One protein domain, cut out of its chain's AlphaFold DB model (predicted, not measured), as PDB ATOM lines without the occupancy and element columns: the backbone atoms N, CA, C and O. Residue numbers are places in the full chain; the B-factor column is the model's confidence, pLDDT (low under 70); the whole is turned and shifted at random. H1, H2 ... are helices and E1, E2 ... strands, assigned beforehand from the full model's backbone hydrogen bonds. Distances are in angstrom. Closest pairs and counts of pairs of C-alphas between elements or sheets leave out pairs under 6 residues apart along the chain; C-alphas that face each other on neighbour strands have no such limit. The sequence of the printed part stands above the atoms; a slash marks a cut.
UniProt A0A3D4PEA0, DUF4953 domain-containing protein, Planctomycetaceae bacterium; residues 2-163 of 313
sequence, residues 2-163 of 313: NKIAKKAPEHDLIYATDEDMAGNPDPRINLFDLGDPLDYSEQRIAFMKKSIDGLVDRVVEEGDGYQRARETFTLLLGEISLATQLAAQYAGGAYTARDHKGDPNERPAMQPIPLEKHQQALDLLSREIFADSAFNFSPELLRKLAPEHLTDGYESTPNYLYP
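This is residues 2 to 163 of the 313 residues of the protein "DUF4953 domain-containing protein" of Planctomycetaceae bacterium (UniProt A0A3D4PEA0). Three helices, H3, H5 and H6, run side by side as a loose up-and-down bundle, each against the one before it in the chain, with H5 the longest. A hairpin of strands E1 and E2 lies beyond one end of the bundle, with H1 at that end too, while H4 and H7 lie at the other end, where residues 150 to 156 stick out as a free loop. The printed part has 162 residues, in the order H1 H2 H3 H4 H5 E1 E2 H6 H7; the class is mostly helix, though under half of the residues are in named elements, and the sheet, E1 - E2, is antiparallel. The whole is loose and elongated, with a radius of gyration of the C-alphas of 21.4 A and spans of 68 by 36 by 26 A.

Look first at E1, residues 94 to 96, and E2, residues 110 to 112. Find C-alpha 67 at (7.253, 10.143, -45.673); from there H5, residues 67 to 89, runs 33.6 A to C-alpha 89 at (28.464, 36.072, -43.252). H3, residues 37 to 52, is 22.4 A long, and H6, residues 115 to 130, is 20.5 A. The short helices are H1, residues 2 to 5, H2, residues 18 to 21, H4, residues 55 to 59, and H7, residues 139 to 143.

In the hairpin E1 and E2, N 95 and O 111 are 2.9 A apart, within hydrogen-bond range. H5, the hub, touches H3 at a shallow tilt of 21 degrees, opposite ways; their closest C-alphas, of Ser 41 and Ala 83, are 4.5 A apart. With residues 84 to 88 alone H5 touches H6, closest at the C-alphas of Ala 87 and Ala 121, 5.6 A. H3 and H6 only just touch, with 3 pairs of C-alphas within 8 A, the closest those of Leu 38 and Ala 121, 6.8 A. H4 touches H5, closest at the C-alphas of Val 56 and Ala 69, 5.4 A, and H7 is near H5. H1 and H2 touch no helix. Each O i to N i+4 pair is within hydrogen-bond range in H3, H4, H5 and H7, against 11 of 12 in H6; H1 and H2 are too short for such a pair.

The C-alphas farthest apart, of Gly 63 and Gly 102, are 68.8 A apart. The printed part has no cut; the links H1 to H2, H2 to H3 and E1 to E2 are long. Look for pLDDT under 70 at residue 2 and residues 149 to 157.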
ATOM      1  N   ASN A   2      21.126  62.215 -62.592       67.75
ATOM      2  CA  ASN A   2      21.808  62.784 -61.406       67.75
ATOM      3  C   ASN A   2      20.907  63.227 -60.233       67.75
ATOM      4  O   ASN A   2      21.351  63.195 -59.095       67.75
ATOM      5  N   LYS A   3      19.651  63.638 -60.466       77.56
ATOM      6  CA  LYS A   3      18.731  64.007 -59.368       77.56
ATOM      7  C   LYS A   3      18.226  62.806 -58.556       77.56
ATOM      8  O   LYS A   3      17.901  62.990 -57.394       77.56
ATOM      9  N   ILE A   4      18.137  61.623 -59.171       74.38
ATOM     10  CA  ILE A   4      17.713  60.385 -58.496       74.38
ATOM     11  C   ILE A   4      18.913  59.760 -57.781       74.38
ATOM     12  O   ILE A   4      18.789  59.382 -56.627       74.38
ATOM     13  N   ALA A   5      20.089  59.749 -58.420       73.19
ATOM     14  CA  ALA A   5      21.317  59.217 -57.821       73.19
ATOM     15  C   ALA A   5      21.707  59.922 -56.505       73.19
ATOM     16  O   ALA A   5      22.123  59.257 -55.569       73.19
ATOM     17  N   LYS A   6      21.470  61.238 -56.392       77.31
ATOM     18  CA  LYS A   6      21.696  62.018 -55.156       77.31
ATOM     19  C   LYS A   6      20.852  61.589 -53.953       77.31
ATOM     20  O   LYS A   6      21.076  62.079 -52.853       77.31
ATOM     21  N   LYS A   7      19.844  60.742 -54.171       79.50
ATOM     22  CA  LYS A   7      19.011  60.184 -53.109       79.50
ATOM     23  C   LYS A   7      19.538  58.855 -52.562       79.50
ATOM     24  O   LYS A   7      18.935  58.316 -51.647       79.50
ATOM     25  N   ALA A   8      20.640  58.323 -53.098       77.81
ATOM     26  CA  ALA A   8      21.244  57.072 -52.633       77.81
ATOM     27  C   ALA A   8      21.544  57.012 -51.114       77.81
ATOM     28  O   ALA A   8      21.411  55.929 -50.542       77.81
ATOM     29  N   PRO A   9      21.879  58.127 -50.427       79.38
ATOM     30  CA  PRO A   9      22.040  58.114 -48.971       79.38
ATOM     31  C   PRO A   9      20.724  58.027 -48.177       79.38
ATOM     32  O   PRO A   9      20.766  57.843 -46.961       79.38
ATOM     33  N   GLU A  10      19.554  58.190 -48.811       81.94
ATOM     34  CA  GLU A  10      18.260  58.070 -48.128       81.94
ATOM     35  C   GLU A  10      18.055  56.615 -47.674       81.94
ATOM     36  O   GLU A  10      18.114  55.687 -48.480       81.94
ATOM     37  N   HIS A  11      17.793  56.417 -46.379       78.38
ATOM     38  CA  HIS A  11      17.645  55.093 -45.760       78.38
ATOM     39  C   HIS A  11      16.641  54.188 -46.499       78.38
ATOM     40  O   HIS A  11      16.897  53.001 -46.684       78.38
ATOM     41  N   ASP A  12      15.537  54.760 -46.982       80.19
ATOM     42  CA  ASP A  12      14.452  54.015 -47.630       80.19
ATOM     43  C   ASP A  12      14.733  53.679 -49.107       80.19
ATOM     44  O   ASP A  12      13.902  53.062 -49.772       80.19
ATOM     45  N   LEU A  13      15.888  54.096 -49.640       79.06
ATOM     46  CA  LEU A  13      16.296  53.885 -51.033       79.06
ATOM     47  C   LEU A  13      17.555  53.016 -51.162       79.06
ATOM     48  O   LEU A  13      18.184  52.988 -52.224       79.06
ATOM     49  N   ILE A  14      17.921  52.299 -50.098       78.00
ATOM     50  CA  ILE A  14      19.004  51.316 -50.129       78.00
ATOM     51  C   ILE A  14      18.559  50.126 -50.990       78.00
ATOM     52  O   ILE A  14      17.497  49.547 -50.773       78.00
ATOM     53  N   TYR A  15      19.380  49.759 -51.971       82.25
ATOM     54  CA  TYR A  15      19.174  48.590 -52.820       82.25
ATOM     55  C   TYR A  15      20.518  47.927 -53.142       82.25
ATOM     56  O   TYR A  15      21.564  48.578 -53.105       82.25
ATOM     57  N   ALA A  16      20.469  46.648 -53.498       86.88
ATOM     58  CA  ALA A  16      21.594  45.860 -53.987       86.88
ATOM     59  C   ALA A  16      21.112  44.940 -55.119       86.88
ATOM     60  O   ALA A  16      19.913  44.659 -55.209       86.88
ATOM     61  N   THR A  17      22.013  44.528 -56.008       86.88
ATOM     62  CA  THR A  17      21.691  43.617 -57.121       86.88
ATOM     63  C   THR A  17      22.042  42.162 -56.796       86.88
ATOM     64  O   THR A  17      22.656  41.864 -55.773       86.88
ATOM     65  N   ASP A  18      21.654  41.235 -57.666       82.06
ATOM     66  CA  ASP A  18      22.104  39.842 -57.606       82.06
ATOM     67  C   ASP A  18      23.624  39.725 -57.792       82.06
ATOM     68  O   ASP A  18      24.252  38.883 -57.150       82.06
ATOM     69  N   GLU A  19      24.249  40.608 -58.579       84.25
ATOM     70  CA  GLU A  19      25.713  40.675 -58.640       84.25
ATOM     71  C   GLU A  19      26.336  41.190 -57.339       84.25
ATOM     72  O   GLU A  19      27.426  40.747 -56.989       84.25
ATOM     73  N   ASP A  20      25.660  42.072 -56.592       84.94
ATOM     74  CA  ASP A  20      26.142  42.480 -55.268       84.94
ATOM     75  C   ASP A  20      26.140  41.311 -54.286       84.94
ATOM     76  O   ASP A  20      27.065  41.183 -53.496       84.94
ATOM     77  N   MET A  21      25.170  40.402 -54.350       83.38
ATOM     78  CA  MET A  21      25.227  39.204 -53.505       83.38
ATOM     79  C   MET A  21      26.479  38.356 -53.771       83.38
ATOM     80  O   MET A  21      26.977  37.663 -52.883       83.38
ATOM     81  N   ALA A  22      27.003  38.400 -54.998       75.56
ATOM     82  CA  ALA A  22      28.203  37.685 -55.390       75.56
ATOM     83  C   ALA A  22      29.466  38.509 -55.083       75.56
ATOM     84  O   ALA A  22      30.003  39.224 -55.924       75.56
ATOM     85  N   GLY A  23      30.008  38.341 -53.876       73.56
ATOM     86  CA  GLY A  23      31.330  38.871 -53.521       73.56
ATOM     87  C   GLY A  23      31.326  40.234 -52.828       73.56
ATOM     88  O   GLY A  23      32.407  40.753 -52.539       73.56
ATOM     89  N   ASN A  24      30.158  40.791 -52.497       86.31
ATOM     90  CA  ASN A  24      30.064  41.896 -51.547       86.31
ATOM     91  C   ASN A  24      30.183  41.363 -50.104       86.31
ATOM     92  O   ASN A  24      29.563  40.354 -49.766       86.31
ATOM     93  N   PRO A  25      30.990  42.003 -49.239       90.38
ATOM     94  CA  PRO A  25      31.136  41.588 -47.847       90.38
ATOM     95  C   PRO A  25      30.017  42.070 -46.913       90.38
ATOM     96  O   PRO A  25      30.120  41.837 -45.708       90.38
ATOM     97  N   ASP A  26      28.998  42.769 -47.414       93.94
ATOM     98  CA  ASP A  26      27.897  43.293 -46.608       93.94
ATOM     99  C   ASP A  26      26.865  42.204 -46.288       93.94
ATOM    100  O   ASP A  26      26.119  41.789 -47.177       93.94
ATOM    101  N   PRO A  27      26.743  41.773 -45.017       93.81
ATOM    102  CA  PRO A  27      25.828  40.703 -44.632       93.81
ATOM    103  C   PRO A  27      24.353  41.123 -44.684       93.81
ATOM    104  O   PRO A  27      23.488  40.332 -44.330       93.81
ATOM    105  N   ARG A  28      24.033  42.361 -45.084       92.25
ATOM    106  CA  ARG A  28      22.658  42.832 -45.332       92.25
ATOM    107  C   ARG A  28      22.210  42.625 -46.777       92.25
ATOM    108  O   ARG A  28      21.064  42.919 -47.101       92.25
ATOM    109  N   ILE A  29      23.109  42.174 -47.648       92.19
ATOM    110  CA  ILE A  29      22.823  41.921 -49.058       92.19
ATOM    111  C   ILE A  29      22.617  40.421 -49.230       92.19
ATOM    112  O   ILE A  29      23.554  39.671 -49.488       92.19
ATOM    113  N   ASN A  30      21.373  39.987 -49.049       90.62
ATOM    114  CA  ASN A  30      21.007  38.580 -49.048       90.62
ATOM    115  C   ASN A  30      19.650  38.328 -49.707       90.62
ATOM    116  O   ASN A  30      18.841  39.231 -49.909       90.62
ATOM    117  N   LEU A  31      19.419  37.060 -50.045       87.62
ATOM    118  CA  LEU A  31      18.087  36.538 -50.331       87.62
ATOM    119  C   LEU A  31      17.614  35.715 -49.139       87.62
ATOM    120  O   LEU A  31      18.421  35.131 -48.415       87.62
ATOM    121  N   PHE A  32      16.293  35.580 -49.032       88.06
ATOM    122  CA  PHE A  32      15.625  34.694 -48.075       88.06
ATOM    123  C   PHE A  32      15.767  35.108 -46.599       88.06
ATOM    124  O   PHE A  32      15.623  34.269 -45.706       88.06
ATOM    125  N   ASP A  33      15.966  36.402 -46.344       90.69
ATOM    126  CA  ASP A  33      15.877  37.033 -45.030       90.69
ATOM    127  C   ASP A  33      14.784  38.117 -44.974       90.69
ATOM    128  O   ASP A  33      14.159  38.476 -45.977       90.69
ATOM    129  N   LEU A  34      14.479  38.584 -43.762       89.06
ATOM    130  CA  LEU A  34      13.539  39.677 -43.530       89.06
ATOM    131  C   LEU A  34      13.974  40.490 -42.308       89.06
ATOM    132  O   LEU A  34      14.039  39.956 -41.204       89.06
ATOM    133  N   GLY A  35      14.177  41.797 -42.486       90.06
ATOM    134  CA  GLY A  35      14.614  42.690 -41.409       90.06
ATOM    135  C   GLY A  35      16.132  42.686 -41.232       90.06
ATOM    136  O   GLY A  35      16.858  42.670 -42.222       90.06
ATOM    137  N   ASP A  36      16.617  42.743 -39.987       91.62
ATOM    138  CA  ASP A  36      18.048  42.561 -39.708       91.62
ATOM    139  C   ASP A  36      18.419  41.074 -39.903       91.62
ATOM    140  O   ASP A  36      17.798  40.211 -39.275       91.62
ATOM    141  N   PRO A  37      19.405  40.742 -40.759       94.38
ATOM    142  CA  PRO A  37      19.717  39.352 -41.091       94.38
ATOM    143  C   PRO A  37      20.196  38.518 -39.898       94.38
ATOM    144  O   PRO A  37      19.979  37.304 -39.878       94.38
ATOM    145  N   LEU A  38      20.846  39.133 -38.903       95.62
ATOM    146  CA  LEU A  38      21.322  38.410 -37.726       95.62
ATOM    147  C   LEU A  38      20.154  38.093 -36.788       95.62
ATOM    148  O   LEU A  38      19.995  36.938 -36.387       95.62
ATOM    149  N   ASP A  39      19.291  39.080 -36.536       96.50
ATOM    150  CA  ASP A  39      18.062  38.889 -35.755       96.50
ATOM    151  C   ASP A  39      17.135  37.861 -36.423       96.50
ATOM    152  O   ASP A  39      16.587  36.973 -35.762       96.50
ATOM    153  N   TYR A  40      16.980  37.947 -37.750       97.06
ATOM    154  CA  TYR A  40      16.228  36.977 -38.543       97.06
ATOM    155  C   TYR A  40      16.803  35.570 -38.385       97.06
ATOM    156  O   TYR A  40      16.049  34.624 -38.157       97.06
ATOM    157  N   SER A  41      18.129  35.426 -38.460       97.81
ATOM    158  CA  SER A  41      18.802  34.135 -38.330       97.81
ATOM    159  C   SER A  41      18.557  33.500 -36.963       97.81
ATOM    160  O   SER A  41      18.179  32.329 -36.895       97.81
ATOM    161  N   GLU A  42      18.701  34.264 -35.876       97.88
ATOM    162  CA  GLU A  42      18.438  33.773 -34.519       97.88
ATOM    163  C   GLU A  42      16.984  33.310 -34.364       97.88
ATOM    164  O   GLU A  42      16.720  32.179 -33.940       97.88
ATOM    165  N   GLN A  43      16.031  34.149 -34.774       98.00
ATOM    166  CA  GLN A  43      14.607  33.827 -34.690       98.00
ATOM    167  C   GLN A  43      14.244  32.620 -35.557       98.00
ATOM    168  O   GLN A  43      13.474  31.758 -35.123       98.00
ATOM    169  N   ARG A  44      14.804  32.525 -36.769       97.62
ATOM    170  CA  ARG A  44      14.539  31.428 -37.703       97.62
ATOM    171  C   ARG A  44      15.076  30.112 -37.160       97.62
ATOM    172  O   ARG A  44      14.325  29.139 -37.145       97.62
ATOM    173  N   ILE A  45      16.312  30.076 -36.656       98.31
ATOM    174  CA  ILE A  45      16.892  28.868 -36.052       98.31
ATOM    175  C   ILE A  45      16.046  28.413 -34.859       98.31
ATOM    176  O   ILE A  45      15.635  27.250 -34.810       98.31
ATOM    177  N   ALA A  46      15.718  29.326 -33.941       97.69
ATOM    178  CA  ALA A  46      14.898  29.013 -32.774       97.69
ATOM    179  C   ALA A  46      13.507  28.487 -33.173       97.69
ATOM    180  O   ALA A  46      13.031  27.482 -32.637       97.69
ATOM    181  N   PHE A  47      12.861  29.126 -34.152       97.69
ATOM    182  CA  PHE A  47      11.545  28.724 -34.638       97.69
ATOM    183  C   PHE A  47      11.571  27.361 -35.342       97.69
ATOM    184  O   PHE A  47      10.697  26.533 -35.080       97.69
ATOM    185  N   MET A  48      12.571  27.087 -36.187       97.69
ATOM    186  CA  MET A  48      12.716  25.794 -36.866       97.69
ATOM    187  C   MET A  48      12.978  24.664 -35.872       97.69
ATOM    188  O   MET A  48      12.298  23.643 -35.938       97.69
ATOM    189  N   LYS A  49      13.885  24.858 -34.904       96.31
ATOM    190  CA  LYS A  49      14.141  23.871 -33.844       96.31
ATOM    191  C   LYS A  49      12.881  23.572 -33.037       96.31
ATOM    192  O   LYS A  49      12.521  22.412 -32.882       96.31
ATOM    193  N   LYS A  50      12.140  24.604 -32.625       96.06
ATOM    194  CA  LYS A  50      10.843  24.431 -31.950       96.06
ATOM    195  C   LYS A  50       9.804  23.727 -32.835       96.06
ATOM    196  O   LYS A  50       8.971  22.978 -32.341       96.06
ATOM    197  N   SER A  51       9.850  23.945 -34.148       96.38
ATOM    198  CA  SER A  51       8.943  23.309 -35.117       96.38
ATOM    199  C   SER A  51       9.248  21.830 -35.363       96.38
ATOM    200  O   SER A  51       8.446  21.147 -36.000       96.38
ATOM    201  N   ILE A  52      10.365  21.311 -34.852       96.50
ATOM    202  CA  ILE A  52      10.661  19.874 -34.853       96.50
ATOM    203  C   ILE A  52       9.875  19.160 -33.740       96.50
ATOM    204  O   ILE A  52       9.441  18.020 -33.924       96.50
ATOM    205  N   ASP A  53       9.604  19.834 -32.620       92.81
ATOM    206  CA  ASP A  53       8.856  19.258 -31.499       92.81
ATOM    207  C   ASP A  53       7.397  19.007 -31.885       92.81
ATOM    208  O   ASP A  53       6.677  19.932 -32.264       92.81
ATOM    209  N   GLY A  54       6.938  17.757 -31.803       91.88
ATOM    210  CA  GLY A  54       5.592  17.372 -32.250       91.88
ATOM    211  C   GLY A  54       5.397  17.471 -33.767       91.88
ATOM    212  O   GLY A  54       4.267  17.592 -34.230       91.88
ATOM    213  N   LEU A  55       6.488  17.467 -34.548       95.88
ATOM    214  CA  LEU A  55       6.434  17.538 -36.008       95.88
ATOM    215  C   LEU A  55       5.543  16.445 -36.599       95.88
ATOM    216  O   LEU A  55       4.684  16.751 -37.416       95.88
ATOM    217  N   VAL A  56       5.751  15.193 -36.181       95.81
ATOM    218  CA  VAL A  56       5.033  14.032 -36.724       95.81
ATOM    219  C   VAL A  56       3.526  14.221 -36.584       95.81
ATOM    220  O   VAL A  56       2.821  14.136 -37.582       95.81
ATOM    221  N   ASP A  57       3.053  14.556 -35.383       95.00
ATOM    222  CA  ASP A  57       1.622  14.684 -35.088       95.00
ATOM    223  C   ASP A  57       0.951  15.811 -35.888       95.00
ATOM    224  O   ASP A  57      -0.255  15.791 -36.107       95.00
ATOM    225  N   ARG A  58       1.725  16.810 -36.332       95.88
ATOM    226  CA  ARG A  58       1.220  17.908 -37.167       95.88
ATOM    227  C   ARG A  58       1.129  17.568 -38.650       95.88
ATOM    228  O   ARG A  58       0.413  18.265 -39.362       95.88
ATOM    229  N   VAL A  59       1.911  16.603 -39.136       95.75
ATOM    230  CA  VAL A  59       2.093  16.383 -40.584       95.75
ATOM    231  C   VAL A  59       1.731  14.979 -41.054       95.75
ATOM    232  O   VAL A  59       1.774  14.740 -42.257       95.75
ATOM    233  N   VAL A  60       1.402  14.065 -40.143       94.62
ATOM    234  CA  VAL A  60       1.018  12.680 -40.443       94.62
ATOM    235  C   VAL A  60      -0.332  12.398 -39.792       94.62
ATOM    236  O   VAL A  60      -0.447  12.479 -38.568       94.62
ATOM    237  N   GLU A  61      -1.346  12.075 -40.598       94.00
ATOM    238  CA  GLU A  61      -2.684  11.717 -40.119       94.00
ATOM    239  C   GLU A  61      -2.853  10.194 -39.958       94.00
ATOM    240  O   GLU A  61      -1.998   9.391 -40.341       94.00
ATOM    241  N   GLU A  62      -3.964   9.764 -39.353       91.38
ATOM    242  CA  GLU A  62      -4.277   8.338 -39.227       91.38
ATOM    243  C   GLU A  62      -4.479   7.705 -40.614       91.38
ATOM    244  O   GLU A  62      -5.350   8.111 -41.379       91.38
ATOM    245  N   GLY A  63      -3.683   6.677 -40.921       88.81
ATOM    246  CA  GLY A  63      -3.684   6.003 -42.223       88.81
ATOM    247  C   GLY A  63      -2.576   6.467 -43.172       88.81
ATOM    248  O   GLY A  63      -2.296   5.757 -44.140       88.81
ATOM    249  N   ASP A  64      -1.898   7.578 -42.867       88.19
ATOM    250  CA  ASP A  64      -0.759   8.065 -43.644       88.19
ATOM    251  C   ASP A  64       0.532   7.296 -43.333       88.19
ATOM    252  O   ASP A  64       0.737   6.732 -42.252       88.19
ATOM    253  N   GLY A  65       1.455   7.320 -44.293       88.00
ATOM    254  CA  GLY A  65       2.844   6.958 -44.046       88.00
ATOM    255  C   GLY A  65       3.671   8.134 -43.500       88.00
ATOM    256  O   GLY A  65       3.273   9.296 -43.542       88.00
ATOM    257  N   TYR A  66       4.870   7.840 -42.996       91.81
ATOM    258  CA  TYR A  66       5.751   8.824 -42.352       91.81
ATOM    259  C   TYR A  66       6.648   9.632 -43.314       91.81
ATOM    260  O   TYR A  66       7.484  10.423 -42.872       91.81
ATOM    261  N   GLN A  67       6.483   9.465 -44.624       90.00
ATOM    262  CA  GLN A  67       7.253  10.143 -45.673       90.00
ATOM    263  C   GLN A  67       7.246  11.658 -45.470       90.00
ATOM    264  O   GLN A  67       8.297  12.297 -45.406       90.00
ATOM    265  N   ARG A  68       6.053  12.211 -45.237       91.38
ATOM    266  CA  ARG A  68       5.852  13.641 -45.020       91.38
ATOM    267  C   ARG A  68       6.568  14.155 -43.773       91.38
ATOM    268  O   ARG A  68       7.063  15.283 -43.773       91.38
ATOM    269  N   ALA A  69       6.697  13.332 -42.727       95.25
ATOM    270  CA  ALA A  69       7.504  13.676 -41.556       95.25
ATOM    271  C   ALA A  69       8.993  13.767 -41.913       95.25
ATOM    272  O   ALA A  69       9.646  14.739 -41.535       95.25
ATOM    273  N   ARG A  70       9.525  12.807 -42.683       94.81
ATOM    274  CA  ARG A  70      10.920  12.822 -43.157       94.81
ATOM    275  C   ARG A  70      11.226  14.037 -44.030       94.81
ATOM    276  O   ARG A  70      12.258  14.687 -43.836       94.81
ATOM    277  N   GLU A  71      10.357  14.334 -44.986       93.56
ATOM    278  CA  GLU A  71      10.494  15.479 -45.888       93.56
ATOM    279  C   GLU A  71      10.460  16.790 -45.117       93.56
ATOM    280  O   GLU A  71      11.396  17.583 -45.211       93.56
ATOM    281  N   THR A  72       9.437  16.978 -44.280       96.25
ATOM    282  CA  THR A  72       9.286  18.206 -43.497       96.25
ATOM    283  C   THR A  72      10.457  18.379 -42.534       96.25
ATOM    284  O   THR A  72      11.022  19.463 -42.455       96.25
ATOM    285  N   PHE A  73      10.901  17.312 -41.863       97.75
ATOM    286  CA  PHE A  73      12.082  17.356 -40.998       97.75
ATOM    287  C   PHE A  73      13.340  17.784 -41.767       97.75
ATOM    288  O   PHE A  73      14.102  18.628 -41.299       97.75
ATOM    289  N   THR A  74      13.538  17.250 -42.975       96.56
ATOM    290  CA  THR A  74      14.664  17.626 -43.846       96.56
ATOM    291  C   THR A  74      14.586  19.091 -44.268       96.56
ATOM    292  O   THR A  74      15.610  19.771 -44.278       96.56
ATOM    293  N   LEU A  75      13.385  19.579 -44.574       97.38
ATOM    294  CA  LEU A  75      13.135  20.971 -44.936       97.38
ATOM    295  C   LEU A  75      13.483  21.906 -43.765       97.38
ATOM    296  O   LEU A  75      14.241  22.852 -43.948       97.38
ATOM    297  N   LEU A  76      13.042  21.584 -42.542       98.06
ATOM    298  CA  LEU A  76      13.376  22.355 -41.336       98.06
ATOM    299  C   LEU A  76      14.892  22.422 -41.083       98.06
ATOM    300  O   LEU A  76      15.411  23.481 -40.735       98.06
ATOM    301  N   LEU A  77      15.625  21.320 -41.291       98.12
ATOM    302  CA  LEU A  77      17.092  21.338 -41.215       98.12
ATOM    303  C   LEU A  77      17.723  22.209 -42.313       98.12
ATOM    304  O   LEU A  77      18.720  22.882 -42.057       98.12
ATOM    305  N   GLY A  78      17.139  22.226 -43.514       98.00
ATOM    306  CA  GLY A  78      17.546  23.119 -44.601       98.00
ATOM    307  C   GLY A  78      17.389  24.596 -44.235       98.00
ATOM    308  O   GLY A  78      18.312  25.378 -44.436       98.00
ATOM    309  N   GLU A  79      16.275  24.963 -43.605       97.81
ATOM    310  CA  GLU A  79      16.018  26.324 -43.116       97.81
ATOM    311  C   GLU A  79      16.993  26.747 -42.009       97.81
ATOM    312  O   GLU A  79      17.484  27.876 -42.011       97.81
ATOM    313  N   ILE A  80      17.334  25.832 -41.092       98.31
ATOM    314  CA  ILE A  80      18.398  26.068 -40.102       98.31
ATOM    315  C   ILE A  80      19.731  26.308 -40.815       98.31
ATOM    316  O   ILE A  80      20.465  27.219 -40.434       98.31
ATOM    317  N   SER A  81      20.042  25.535 -41.860       97.94
ATOM    318  CA  SER A  81      21.259  25.728 -42.656       97.94
ATOM    319  C   SER A  81      21.300  27.105 -43.317       97.94
ATOM    320  O   SER A  81      22.323  27.776 -43.236       97.94
ATOM    321  N   LEU A  82      20.204  27.558 -43.927       96.69
ATOM    322  CA  LEU A  82      20.135  28.881 -44.560       96.69
ATOM    323  C   LEU A  82      20.349  30.004 -43.538       96.69
ATOM    324  O   LEU A  82      21.209  30.859 -43.733       96.69
ATOM    325  N   ALA A  83      19.649  29.960 -42.403       97.81
ATOM    326  CA  ALA A  83      19.829  30.939 -41.329       97.81
ATOM    327  C   ALA A  83      21.251  30.913 -40.738       97.81
ATOM    328  O   ALA A  83      21.839  31.949 -40.438       97.81
ATOM    329  N   THR A  84      21.854  29.728 -40.631       98.06
ATOM    330  CA  THR A  84      23.255  29.577 -40.210       98.06
ATOM    331  C   THR A  84      24.209  30.265 -41.186       98.06
ATOM    332  O   THR A  84      25.184  30.885 -40.762       98.06
ATOM    333  N   GLN A  85      23.937  30.178 -42.490       95.56
ATOM    334  CA  GLN A  85      24.759  30.806 -43.519       95.56
ATOM    335  C   GLN A  85      24.709  32.330 -43.401       95.56
ATOM    336  O   GLN A  85      25.758  32.968 -43.424       95.56
ATOM    337  N   LEU A  86      23.510  32.893 -43.229       95.94
ATOM    338  CA  LEU A  86      23.298  34.329 -43.040       95.94
ATOM    339  C   LEU A  86      24.053  34.850 -41.807       95.94
ATOM    340  O   LEU A  86      24.800  35.823 -41.904       95.94
ATOM    341  N   ALA A  87      23.951  34.156 -40.670       97.31
ATOM    342  CA  ALA A  87      24.709  34.507 -39.469       97.31
ATOM    343  C   ALA A  87      26.232  34.428 -39.691       97.31
ATOM    344  O   ALA A  87      26.969  35.318 -39.268       97.31
ATOM    345  N   ALA A  88      26.721  33.402 -40.395       96.31
ATOM    346  CA  ALA A  88      28.151  33.222 -40.650       96.31
ATOM    347  C   ALA A  88      28.766  34.315 -41.542       96.31
ATOM    348  O   ALA A  88      29.956  34.599 -41.405       96.31
ATOM    349  N   GLN A  89      27.982  34.965 -42.412       93.12
ATOM    350  CA  GLN A  89      28.464  36.072 -43.252       93.12
ATOM    351  C   GLN A  89      28.884  37.306 -42.451       93.12
ATOM    352  O   GLN A  89      29.694  38.099 -42.933       93.12
ATOM    353  N   TYR A  90      28.378  37.469 -41.223       95.06
ATOM    354  CA  TYR A  90      28.828  38.557 -40.362       95.06
ATOM    355  C   TYR A  90      30.307  38.423 -40.016       95.06
ATOM    356  O   TYR A  90      30.960  39.443 -39.833       95.06
ATOM    357  N   ALA A  91      30.885  37.222 -39.954       90.50
ATOM    358  CA  ALA A  91      32.312  37.085 -39.691       90.50
ATOM    359  C   ALA A  91      33.142  37.659 -40.847       90.50
ATOM    360  O   ALA A  91      33.074  37.216 -41.996       90.50
ATOM    361  N   GLY A  92      33.920  38.693 -40.531       86.50
ATOM    362  CA  GLY A  92      34.653  39.467 -41.524       86.50
ATOM    363  C   GLY A  92      33.751  40.252 -42.474       86.50
ATOM    364  O   GLY A  92      34.228  40.661 -43.521       86.50
ATOM    365  N   GLY A  93      32.461  40.429 -42.183       93.19
ATOM    366  CA  GLY A  93      31.581  41.286 -42.976       93.19
ATOM    367  C   GLY A  93      31.914  42.772 -42.809       93.19
ATOM    368  O   GLY A  93      32.456  43.188 -41.786       93.19
ATOM    369  N   ALA A  94      31.567  43.581 -43.804       94.00
ATOM    370  CA  ALA A  94      31.702  45.036 -43.762       94.00
ATOM    371  C   ALA A  94      30.498  45.682 -44.439       94.00
ATOM    372  O   ALA A  94      30.057  45.215 -45.484       94.00
ATOM    373  N   TYR A  95      29.981  46.773 -43.881       93.00
ATOM    374  CA  TYR A  95      28.896  47.504 -44.522       93.00
ATOM    375  C   TYR A  95      29.403  48.236 -45.755       93.00
ATOM    376  O   TYR A  95      30.454  48.873 -45.709       93.00
ATOM    377  N   THR A  96      28.641  48.181 -46.844       91.38
ATOM    378  CA  THR A  96      28.964  48.897 -48.080       91.38
ATOM    379  C   THR A  96      27.958  50.009 -48.360       91.38
ATOM    380  O   THR A  96      26.795  49.953 -47.949       91.38
ATOM    381  N   ALA A  97      28.422  51.063 -49.029       89.62
ATOM    382  CA  ALA A  97      27.594  52.170 -49.493       89.62
ATOM    383  C   ALA A  97      28.051  52.625 -50.885       89.62
ATOM    384  O   ALA A  97      29.222  52.511 -51.243       89.62
ATOM    385  N   ARG A  98      27.116  53.158 -51.677       86.31
ATOM    386  CA  ARG A  98      27.358  53.648 -53.049       86.31
ATOM    387  C   ARG A  98      27.149  55.160 -53.168       86.31
ATOM    388  O   ARG A  98      26.781  55.666 -54.227       86.31
ATOM    389  N   ASP A  99      27.336  55.864 -52.059       87.75
ATOM    390  CA  ASP A  99      27.151  57.308 -51.979       87.75
ATOM    391  C   ASP A  99      28.218  58.012 -52.838       87.75
ATOM    392  O   ASP A  99      29.360  57.554 -52.941       87.75
ATOM    393  N   HIS A 100      27.849  59.109 -53.501       87.56
ATOM    394  CA  HIS A 100      28.770  59.866 -54.348       87.56
ATOM    395  C   HIS A 100      29.394  61.021 -53.578       87.56
ATOM    396  O   HIS A 100      28.759  61.630 -52.722       87.56
ATOM    397  N   LYS A 101      30.613  61.401 -53.980       87.50
ATOM    398  CA  LYS A 101      31.297  62.564 -53.415       87.50
ATOM    399  C   LYS A 101      30.420  63.823 -53.479       87.50
ATOM    400  O   LYS A 101      30.098  64.300 -54.571       87.50
ATOM    401  N   GLY A 102      30.140  64.411 -52.321       86.75
ATOM    402  CA  GLY A 102      29.314  65.606 -52.163       86.75
ATOM    403  C   GLY A 102      27.814  65.328 -52.033       86.75
ATOM    404  O   GLY A 102      27.031  66.283 -52.068       86.75
ATOM    405  N   ASP A 103      27.407  64.065 -51.892       85.94
ATOM    406  CA  ASP A 103      26.049  63.730 -51.479       85.94
ATOM    407  C   ASP A 103      25.815  64.165 -50.014       85.94
ATOM    408  O   ASP A 103      26.734  64.137 -49.188       85.94
ATOM    409  N   PRO A 104      24.596  64.609 -49.650       84.06
ATOM    410  CA  PRO A 104      24.287  64.940 -48.263       84.06
ATOM    411  C   PRO A 104      24.459  63.714 -47.360       84.06
ATOM    412  O   PRO A 104      23.842  62.682 -47.612       84.06
ATOM    413  N   ASN A 105      25.244  63.852 -46.285       84.06
ATOM    414  CA  ASN A 105      25.556  62.772 -45.337       84.06
ATOM    415  C   ASN A 105      26.199  61.537 -45.996       84.06
ATOM    416  O   ASN A 105      25.880  60.410 -45.616       84.06
ATOM    417  N   GLU A 106      27.081  61.751 -46.981       86.50
ATOM    418  CA  GLU A 106      27.799  60.666 -47.656       86.50
ATOM    419  C   GLU A 106      28.463  59.701 -46.662       86.50
ATOM    420  O   GLU A 106      29.125  60.097 -45.698       86.50
ATOM    421  N   ARG A 107      28.273  58.409 -46.911       88.94
ATOM    422  CA  ARG A 107      28.885  57.314 -46.166       88.94
ATOM    423  C   ARG A 107      30.183  56.870 -46.835       88.94
ATOM    424  O   ARG A 107      30.254  56.847 -48.067       88.94
ATOM    425  N   PRO A 108      31.188  56.417 -46.061       89.50
ATOM    426  CA  PRO A 108      32.300  55.665 -46.621       89.50
ATOM    427  C   PRO A 108      31.797  54.477 -47.445       89.50
ATOM    428  O   PRO A 108      30.857  53.794 -47.031       89.50
ATOM    429  N   ALA A 109      32.450  54.215 -48.584       89.38
ATOM    430  CA  ALA A 109      32.094  53.111 -49.480       89.38
ATOM    431  C   ALA A 109      32.148  51.741 -48.784       89.38
ATOM    432  O   ALA A 109      31.427  50.818 -49.160       89.38
ATOM    433  N   MET A 110      32.984  51.637 -47.752       90.12
ATOM    434  CA  MET A 110      33.099  50.496 -46.862       90.12
ATOM    435  C   MET A 110      33.211  50.997 -45.422       90.12
ATOM    436  O   MET A 110      33.944  51.947 -45.153       90.12
ATOM    437  N   GLN A 111      32.502  50.348 -44.505       91.00
ATOM    438  CA  GLN A 111      32.553  50.620 -43.074       91.00
ATOM    439  C   GLN A 111      32.719  49.305 -42.310       91.00
ATOM    440  O   GLN A 111      31.943  48.370 -42.542       91.00
ATOM    441  N   PRO A 112      33.689  49.214 -41.386       93.06
ATOM    442  CA  PRO A 112      33.772  48.080 -40.480       93.06
ATOM    443  C   PRO A 112      32.467  47.911 -39.696       93.06
ATOM    444  O   PRO A 112      31.907  48.882 -39.179       93.06
ATOM    445  N   ILE A 113      31.988  46.672 -39.595       93.94
ATOM    446  CA  ILE A 113      30.882  46.344 -38.694       93.94
ATOM    447  C   ILE A 113      31.408  46.439 -37.246       93.94
ATOM    448  O   ILE A 113      32.545  46.039 -36.983       93.94
ATOM    449  N   PRO A 114      30.623  46.972 -36.288       92.19
ATOM    450  CA  PRO A 114      31.026  46.992 -34.883       92.19
ATOM    451  C   PRO A 114      31.336  45.588 -34.351       92.19
ATOM    452  O   PRO A 114      30.609  44.635 -34.654       92.19
ATOM    453  N   LEU A 115      32.383  45.460 -33.526       94.00
ATOM    454  CA  LEU A 115      32.793  44.183 -32.926       94.00
ATOM    455  C   LEU A 115      31.624  43.452 -32.249       94.00
ATOM    456  O   LEU A 115      31.517  42.234 -32.365       94.00
ATOM    457  N   GLU A 116      30.722  44.184 -31.600       94.44
ATOM    458  CA  GLU A 116      29.584  43.623 -30.875       94.44
ATOM    459  C   GLU A 116      28.673  42.796 -31.790       94.44
ATOM    460  O   GLU A 116      28.229  41.719 -31.399       94.44
ATOM    461  N   LYS A 117      28.439  43.239 -33.033       94.94
ATOM    462  CA  LYS A 117      27.635  42.471 -33.997       94.94
ATOM    463  C   LYS A 117      28.355  41.211 -34.472       94.94
ATOM    464  O   LYS A 117      27.720  40.175 -34.652       94.94
ATOM    465  N   HIS A 118      29.675  41.266 -34.645       95.50
ATOM    466  CA  HIS A 118      30.457  40.069 -34.960       95.50
ATOM    467  C   HIS A 118      30.406  39.045 -33.820       95.50
ATOM    468  O   HIS A 118      30.225  37.857 -34.073       95.50
ATOM    469  N   GLN A 119      30.527  39.507 -32.574       95.75
ATOM    470  CA  GLN A 119      30.442  38.656 -31.387       95.75
ATOM    471  C   GLN A 119      29.056  38.033 -31.238       95.75
ATOM    472  O   GLN A 119      28.967  36.828 -31.056       95.75
ATOM    473  N   GLN A 120      27.981  38.804 -31.436       97.00
ATOM    474  CA  GLN A 120      26.615  38.268 -31.455       97.00
ATOM    475  C   GLN A 120      26.454  37.125 -32.470       97.00
ATOM    476  O   GLN A 120      25.854  36.100 -32.153       97.00
ATOM    477  N   ALA A 121      27.030  37.261 -33.669       98.06
ATOM    478  CA  ALA A 121      27.016  36.202 -34.677       98.06
ATOM    479  C   ALA A 121      27.815  34.963 -34.243       98.06
ATOM    480  O   ALA A 121      27.325  33.839 -34.364       98.06
ATOM    481  N   LEU A 122      29.028  35.148 -33.716       98.31
ATOM    482  CA  LEU A 122      29.857  34.045 -33.223       98.31
ATOM    483  C   LEU A 122      29.199  33.322 -32.039       98.31
ATOM    484  O   LEU A 122      29.216  32.092 -31.999       98.31
ATOM    485  N   ASP A 123      28.565  34.055 -31.128       98.00
ATOM    486  CA  ASP A 123      27.847  33.513 -29.975       98.00
ATOM    487  C   ASP A 123      26.603  32.732 -30.407       98.00
ATOM    488  O   ASP A 123      26.356  31.628 -29.911       98.00
ATOM    489  N   LEU A 124      25.842  33.261 -31.373       98.50
ATOM    490  CA  LEU A 124      24.702  32.568 -31.966       98.50
ATOM    491  C   LEU A 124      25.134  31.230 -32.576       98.50
ATOM    492  O   LEU A 124      24.553  30.196 -32.256       98.50
ATOM    493  N   LEU A 125      26.174  31.228 -33.415       98.62
ATOM    494  CA  LEU A 125      26.688  30.005 -34.041       98.62
ATOM    495  C   LEU A 125      27.238  29.024 -32.999       98.62
ATOM    496  O   LEU A 125      26.972  27.823 -33.072       98.62
ATOM    497  N   SER A 126      27.955  29.526 -31.996       98.31
ATOM    498  CA  SER A 126      28.507  28.708 -30.914       98.31
ATOM    499  C   SER A 126      27.408  27.987 -30.138       98.31
ATOM    500  O   SER A 126      27.470  26.770 -29.964       98.31
ATOM    501  N   ARG A 127      26.363  28.715 -29.735       97.81
ATOM    502  CA  ARG A 127      25.241  28.182 -28.957       97.81
ATOM    503  C   ARG A 127      24.318  27.295 -29.783       97.81
ATOM    504  O   ARG A 127      23.939  26.215 -29.339       97.81
ATOM    505  N   GLU A 128      23.929  27.753 -30.967       98.12
ATOM    506  CA  GLU A 128      22.845  27.131 -31.722       98.12
ATOM    507  C   GLU A 128      23.314  26.116 -32.761       98.12
ATOM    508  O   GLU A 128      22.485  25.334 -33.225       98.12
ATOM    509  N   ILE A 129      24.598  26.085 -33.124       98.38
ATOM    510  CA  ILE A 129      25.110  25.207 -34.189       98.38
ATOM    511  C   ILE A 129      26.272  24.336 -33.708       98.38
ATOM    512  O   ILE A 129      26.315  23.143 -34.026       98.38
ATOM    513  N   PHE A 130      27.214  24.898 -32.948       98.50
ATOM    514  CA  PHE A 130      28.422  24.171 -32.556       98.50
ATOM    515  C   PHE A 130      28.305  23.413 -31.238       98.50
ATOM    516  O   PHE A 130      28.939  22.367 -31.128       98.50
ATOM    517  N   ALA A 131      27.507  23.880 -30.275       97.06
ATOM    518  CA  ALA A 131      27.322  23.211 -28.986       97.06
ATOM    519  C   ALA A 131      26.864  21.748 -29.137       97.06
ATOM    520  O   ALA A 131      26.065  21.434 -30.018       97.06
ATOM    521  N   ASP A 132      27.299  20.854 -28.240       94.00
ATOM    522  CA  ASP A 132      26.903  19.434 -28.297       94.00
ATOM    523  C   ASP A 132      25.378  19.264 -28.172       94.00
ATOM    524  O   ASP A 132      24.747  18.444 -28.834       94.00
ATOM    525  N   SER A 133      24.754  20.129 -27.369       93.25
ATOM    526  CA  SER A 133      23.307  20.161 -27.156       93.25
ATOM    527  C   SER A 133      22.519  20.860 -28.269       93.25
ATOM    528  O   SER A 133      21.291  20.881 -28.203       93.25
ATOM    529  N   ALA A 134      23.181  21.460 -29.267       95.44
ATOM    530  CA  ALA A 134      22.523  22.257 -30.304       95.44
ATOM    531  C   ALA A 134      21.533  21.440 -31.148       95.44
ATOM    532  O   ALA A 134      20.510  21.972 -31.591       95.44
ATOM    533  N   PHE A 135      21.840  20.156 -31.352       95.56
ATOM    534  CA  PHE A 135      21.053  19.217 -32.140       95.56
ATOM    535  C   PHE A 135      20.743  17.972 -31.313       95.56
ATOM    536  O   PHE A 135      21.523  17.023 -31.270       95.56
ATOM    537  N   ASN A 136      19.576  17.967 -30.672       91.69
ATOM    538  CA  ASN A 136      19.104  16.844 -29.875       91.69
ATOM    539  C   ASN A 136      17.729  16.394 -30.377       91.69
ATOM    540  O   ASN A 136      16.749  17.127 -30.265       91.69
ATOM    541  N   PHE A 137      17.660  15.192 -30.947       94.44
ATOM    542  CA  PHE A 137      16.440  14.643 -31.538       94.44
ATOM    543  C   PHE A 137      16.012  13.389 -30.789       94.44
ATOM    544  O   PHE A 137      16.833  12.514 -30.503       94.44
ATOM    545  N   SER A 138      14.715  13.265 -30.501       94.56
ATOM    546  CA  SER A 138      14.221  12.103 -29.770       94.56
ATOM    547  C   SER A 138      14.378  10.819 -30.604       94.56
ATOM    548  O   SER A 138      14.113  10.819 -31.813       94.56
ATOM    549  N   PRO A 139      14.736   9.678 -29.984       94.75
ATOM    550  CA  PRO A 139      14.753   8.392 -30.680       94.75
ATOM    551  C   PRO A 139      13.399   8.031 -31.302       94.75
ATOM    552  O   PRO A 139      13.345   7.308 -32.293       94.75
ATOM    553  N   GLU A 140      12.301   8.517 -30.718       94.19
ATOM    554  CA  GLU A 140      10.962   8.338 -31.267       94.19
ATOM    555  C   GLU A 140      10.790   9.052 -32.608       94.19
ATOM    556  O   GLU A 140      10.349   8.417 -33.566       94.19
ATOM    557  N   LEU A 141      11.184  10.327 -32.694       95.50
ATOM    558  CA  LEU A 141      11.160  11.077 -33.944       95.50
ATOM    559  C   LEU A 141      12.010  10.370 -34.999       95.50
ATOM    560  O   LEU A 141      11.519  10.096 -36.086       95.50
ATOM    561  N   LEU A 142      13.255  10.009 -34.668       94.44
ATOM    562  CA  LEU A 142      14.187   9.405 -35.627       94.44
ATOM    563  C   LEU A 142      13.682   8.071 -36.202       94.44
ATOM    564  O   LEU A 142      13.899   7.796 -37.382       94.44
ATOM    565  N   ARG A 143      12.967   7.256 -35.411       93.31
ATOM    566  CA  ARG A 143      12.330   6.014 -35.899       93.31
ATOM    567  C   ARG A 143      11.183   6.262 -36.882       93.31
ATOM    568  O   ARG A 143      10.842   5.362 -37.641       93.31
ATOM    569  N   LYS A 144      10.607   7.465 -36.876       94.12
ATOM    570  CA  LYS A 144       9.507   7.900 -37.746       94.12
ATOM    571  C   LYS A 144      10.005   8.674 -38.979       94.12
ATOM    572  O   LYS A 144       9.221   9.345 -39.630       94.12
ATOM    573  N   LEU A 145      11.296   8.592 -39.321       93.31
ATOM    574  CA  LEU A 145      11.880   9.231 -40.515       93.31
ATOM    575  C   LEU A 145      12.222   8.221 -41.623       93.31
ATOM    576  O   LEU A 145      13.199   8.406 -42.356       93.31
ATOM    577  N   ALA A 146      11.459   7.130 -41.737       86.69
ATOM    578  CA  ALA A 146      11.639   6.149 -42.806       86.69
ATOM    579  C   ALA A 146      11.389   6.786 -44.192       86.69
ATOM    580  O   ALA A 146      10.584   7.714 -44.305       86.69
ATOM    581  N   PRO A 147      12.112   6.358 -45.241       83.81
ATOM    582  CA  PRO A 147      11.939   6.886 -46.588       83.81
ATOM    583  C   PRO A 147      10.646   6.388 -47.237       83.81
ATOM    584  O   PRO A 147      10.040   5.412 -46.793       83.81
ATOM    585  N   GLU A 148      10.257   7.040 -48.329       79.25
ATOM    586  CA  GLU A 148       9.185   6.549 -49.184       79.25
ATOM    587  C   GLU A 148       9.569   5.243 -49.888       79.25
ATOM    588  O   GLU A 148      10.696   5.077 -50.355       79.25
ATOM    589  N   HIS A 149       8.611   4.317 -49.964       69.19
ATOM    590  CA  HIS A 149       8.761   3.051 -50.683       69.19
ATOM    591  C   HIS A 149       8.203   3.089 -52.113       69.19
ATOM    592  O   HIS A 149       8.606   2.269 -52.934       69.19
ATOM    593  N   LEU A 150       7.285   4.011 -52.411       64.75
ATOM    594  CA  LEU A 150       6.681   4.187 -53.730       64.75
ATOM    595  C   LEU A 150       7.476   5.227 -54.523       64.75
ATOM    596  O   LEU A 150       7.026   6.347 -54.710       64.75
ATOM    597  N   THR A 151       8.680   4.866 -54.961       60.19
ATOM    598  CA  THR A 151       9.401   5.677 -55.951       60.19
ATOM    599  C   THR A 151       9.014   5.213 -57.356       60.19
ATOM    600  O   THR A 151       8.868   4.012 -57.591       60.19
ATOM    601  N   ASP A 152       8.880   6.136 -58.315       60.97
ATOM    602  CA  ASP A 152       8.490   5.858 -59.714       60.97
ATOM    603  C   ASP A 152       9.584   5.118 -60.532       60.97
ATOM    604  O   ASP A 152       9.714   5.267 -61.746       60.97
ATOM    605  N   GLY A 153      10.407   4.295 -59.874       56.06
ATOM    606  CA  GLY A 153      11.354   3.361 -60.493       56.06
ATOM    607  C   GLY A 153      12.665   3.967 -61.006       56.06
ATOM    608  O   GLY A 153      13.557   3.205 -61.375       56.06
ATOM    609  N   TYR A 154      12.814   5.297 -61.002       58.88
ATOM    610  CA  TYR A 154      14.004   6.000 -61.515       58.88
ATOM    611  C   TYR A 154      14.814   6.765 -60.455       58.88
ATOM    612  O   TYR A 154      15.903   7.252 -60.761       58.88
ATOM    613  N   GLU A 155      14.334   6.854 -59.214       61.69
ATOM    614  CA  GLU A 155      15.042   7.556 -58.139       61.69
ATOM    615  C   GLU A 155      15.913   6.613 -57.303       61.69
ATOM    616  O   GLU A 155      15.555   5.462 -57.037       61.69
ATOM    617  N   SER A 156      17.070   7.114 -56.859       62.00
ATOM    618  CA  SER A 156      17.913   6.415 -55.887       62.00
ATOM    619  C   SER A 156      17.102   6.163 -54.615       62.00
ATOM    620  O   SER A 156      16.635   7.118 -53.995       62.00
ATOM    621  N   THR A 157      16.928   4.893 -54.225       63.75
ATOM    622  CA  THR A 157      16.236   4.535 -52.979       63.75
ATOM    623  C   THR A 157      16.909   5.262 -51.811       63.75
ATOM    624  O   THR A 157      18.085   5.001 -51.537       63.75
ATOM    625  N   PRO A 158      16.212   6.167 -51.104       71.94
ATOM    626  CA  PRO A 158      16.834   6.894 -50.011       71.94
ATOM    627  C   PRO A 158      17.223   5.934 -48.878       71.94
ATOM    628  O   PRO A 158      16.561   4.922 -48.644       71.94
ATOM    629  N   ASN A 159      18.269   6.275 -48.118       78.56
ATOM    630  CA  ASN A 159      18.687   5.478 -46.962       78.56
ATOM    631  C   ASN A 159      17.530   5.275 -45.976       78.56
ATOM    632  O   ASN A 159      16.894   6.249 -45.545       78.56
ATOM    633  N   TYR A 160      17.315   4.013 -45.585       82.75
ATOM    634  CA  TYR A 160      16.266   3.637 -44.639       82.75
ATOM    635  C   TYR A 160      16.458   4.324 -43.285       82.75
ATOM    636  O   TYR A 160      15.534   4.926 -42.744       82.75
ATOM    637  N   LEU A 161      17.696   4.322 -42.786       87.44
ATOM    638  CA  LEU A 161      18.089   5.150 -41.656       87.44
ATOM    639  C   LEU A 161      18.301   6.587 -42.129       87.44
ATOM    640  O   LEU A 161      19.093   6.841 -43.038       87.44
ATOM    641  N   TYR A 162      17.603   7.530 -41.500       92.38
ATOM    642  CA  TYR A 162      17.823   8.943 -41.766       92.38
ATOM    643  C   TYR A 162      19.261   9.326 -41.367       92.38
ATOM    644  O   TYR A 162      19.638   9.108 -40.211       92.38
ATOM    645  N   PRO A 163      20.080   9.887 -42.276       94.00
ATOM    646  CA  PRO A 163      21.499  10.145 -42.029       94.00
ATOM    647  C   PRO A 163      21.699  11.411 -41.179       94.00
ATOM    648  O   PRO A 163      22.256  12.407 -41.632       94.00
TER     649      PRO A 163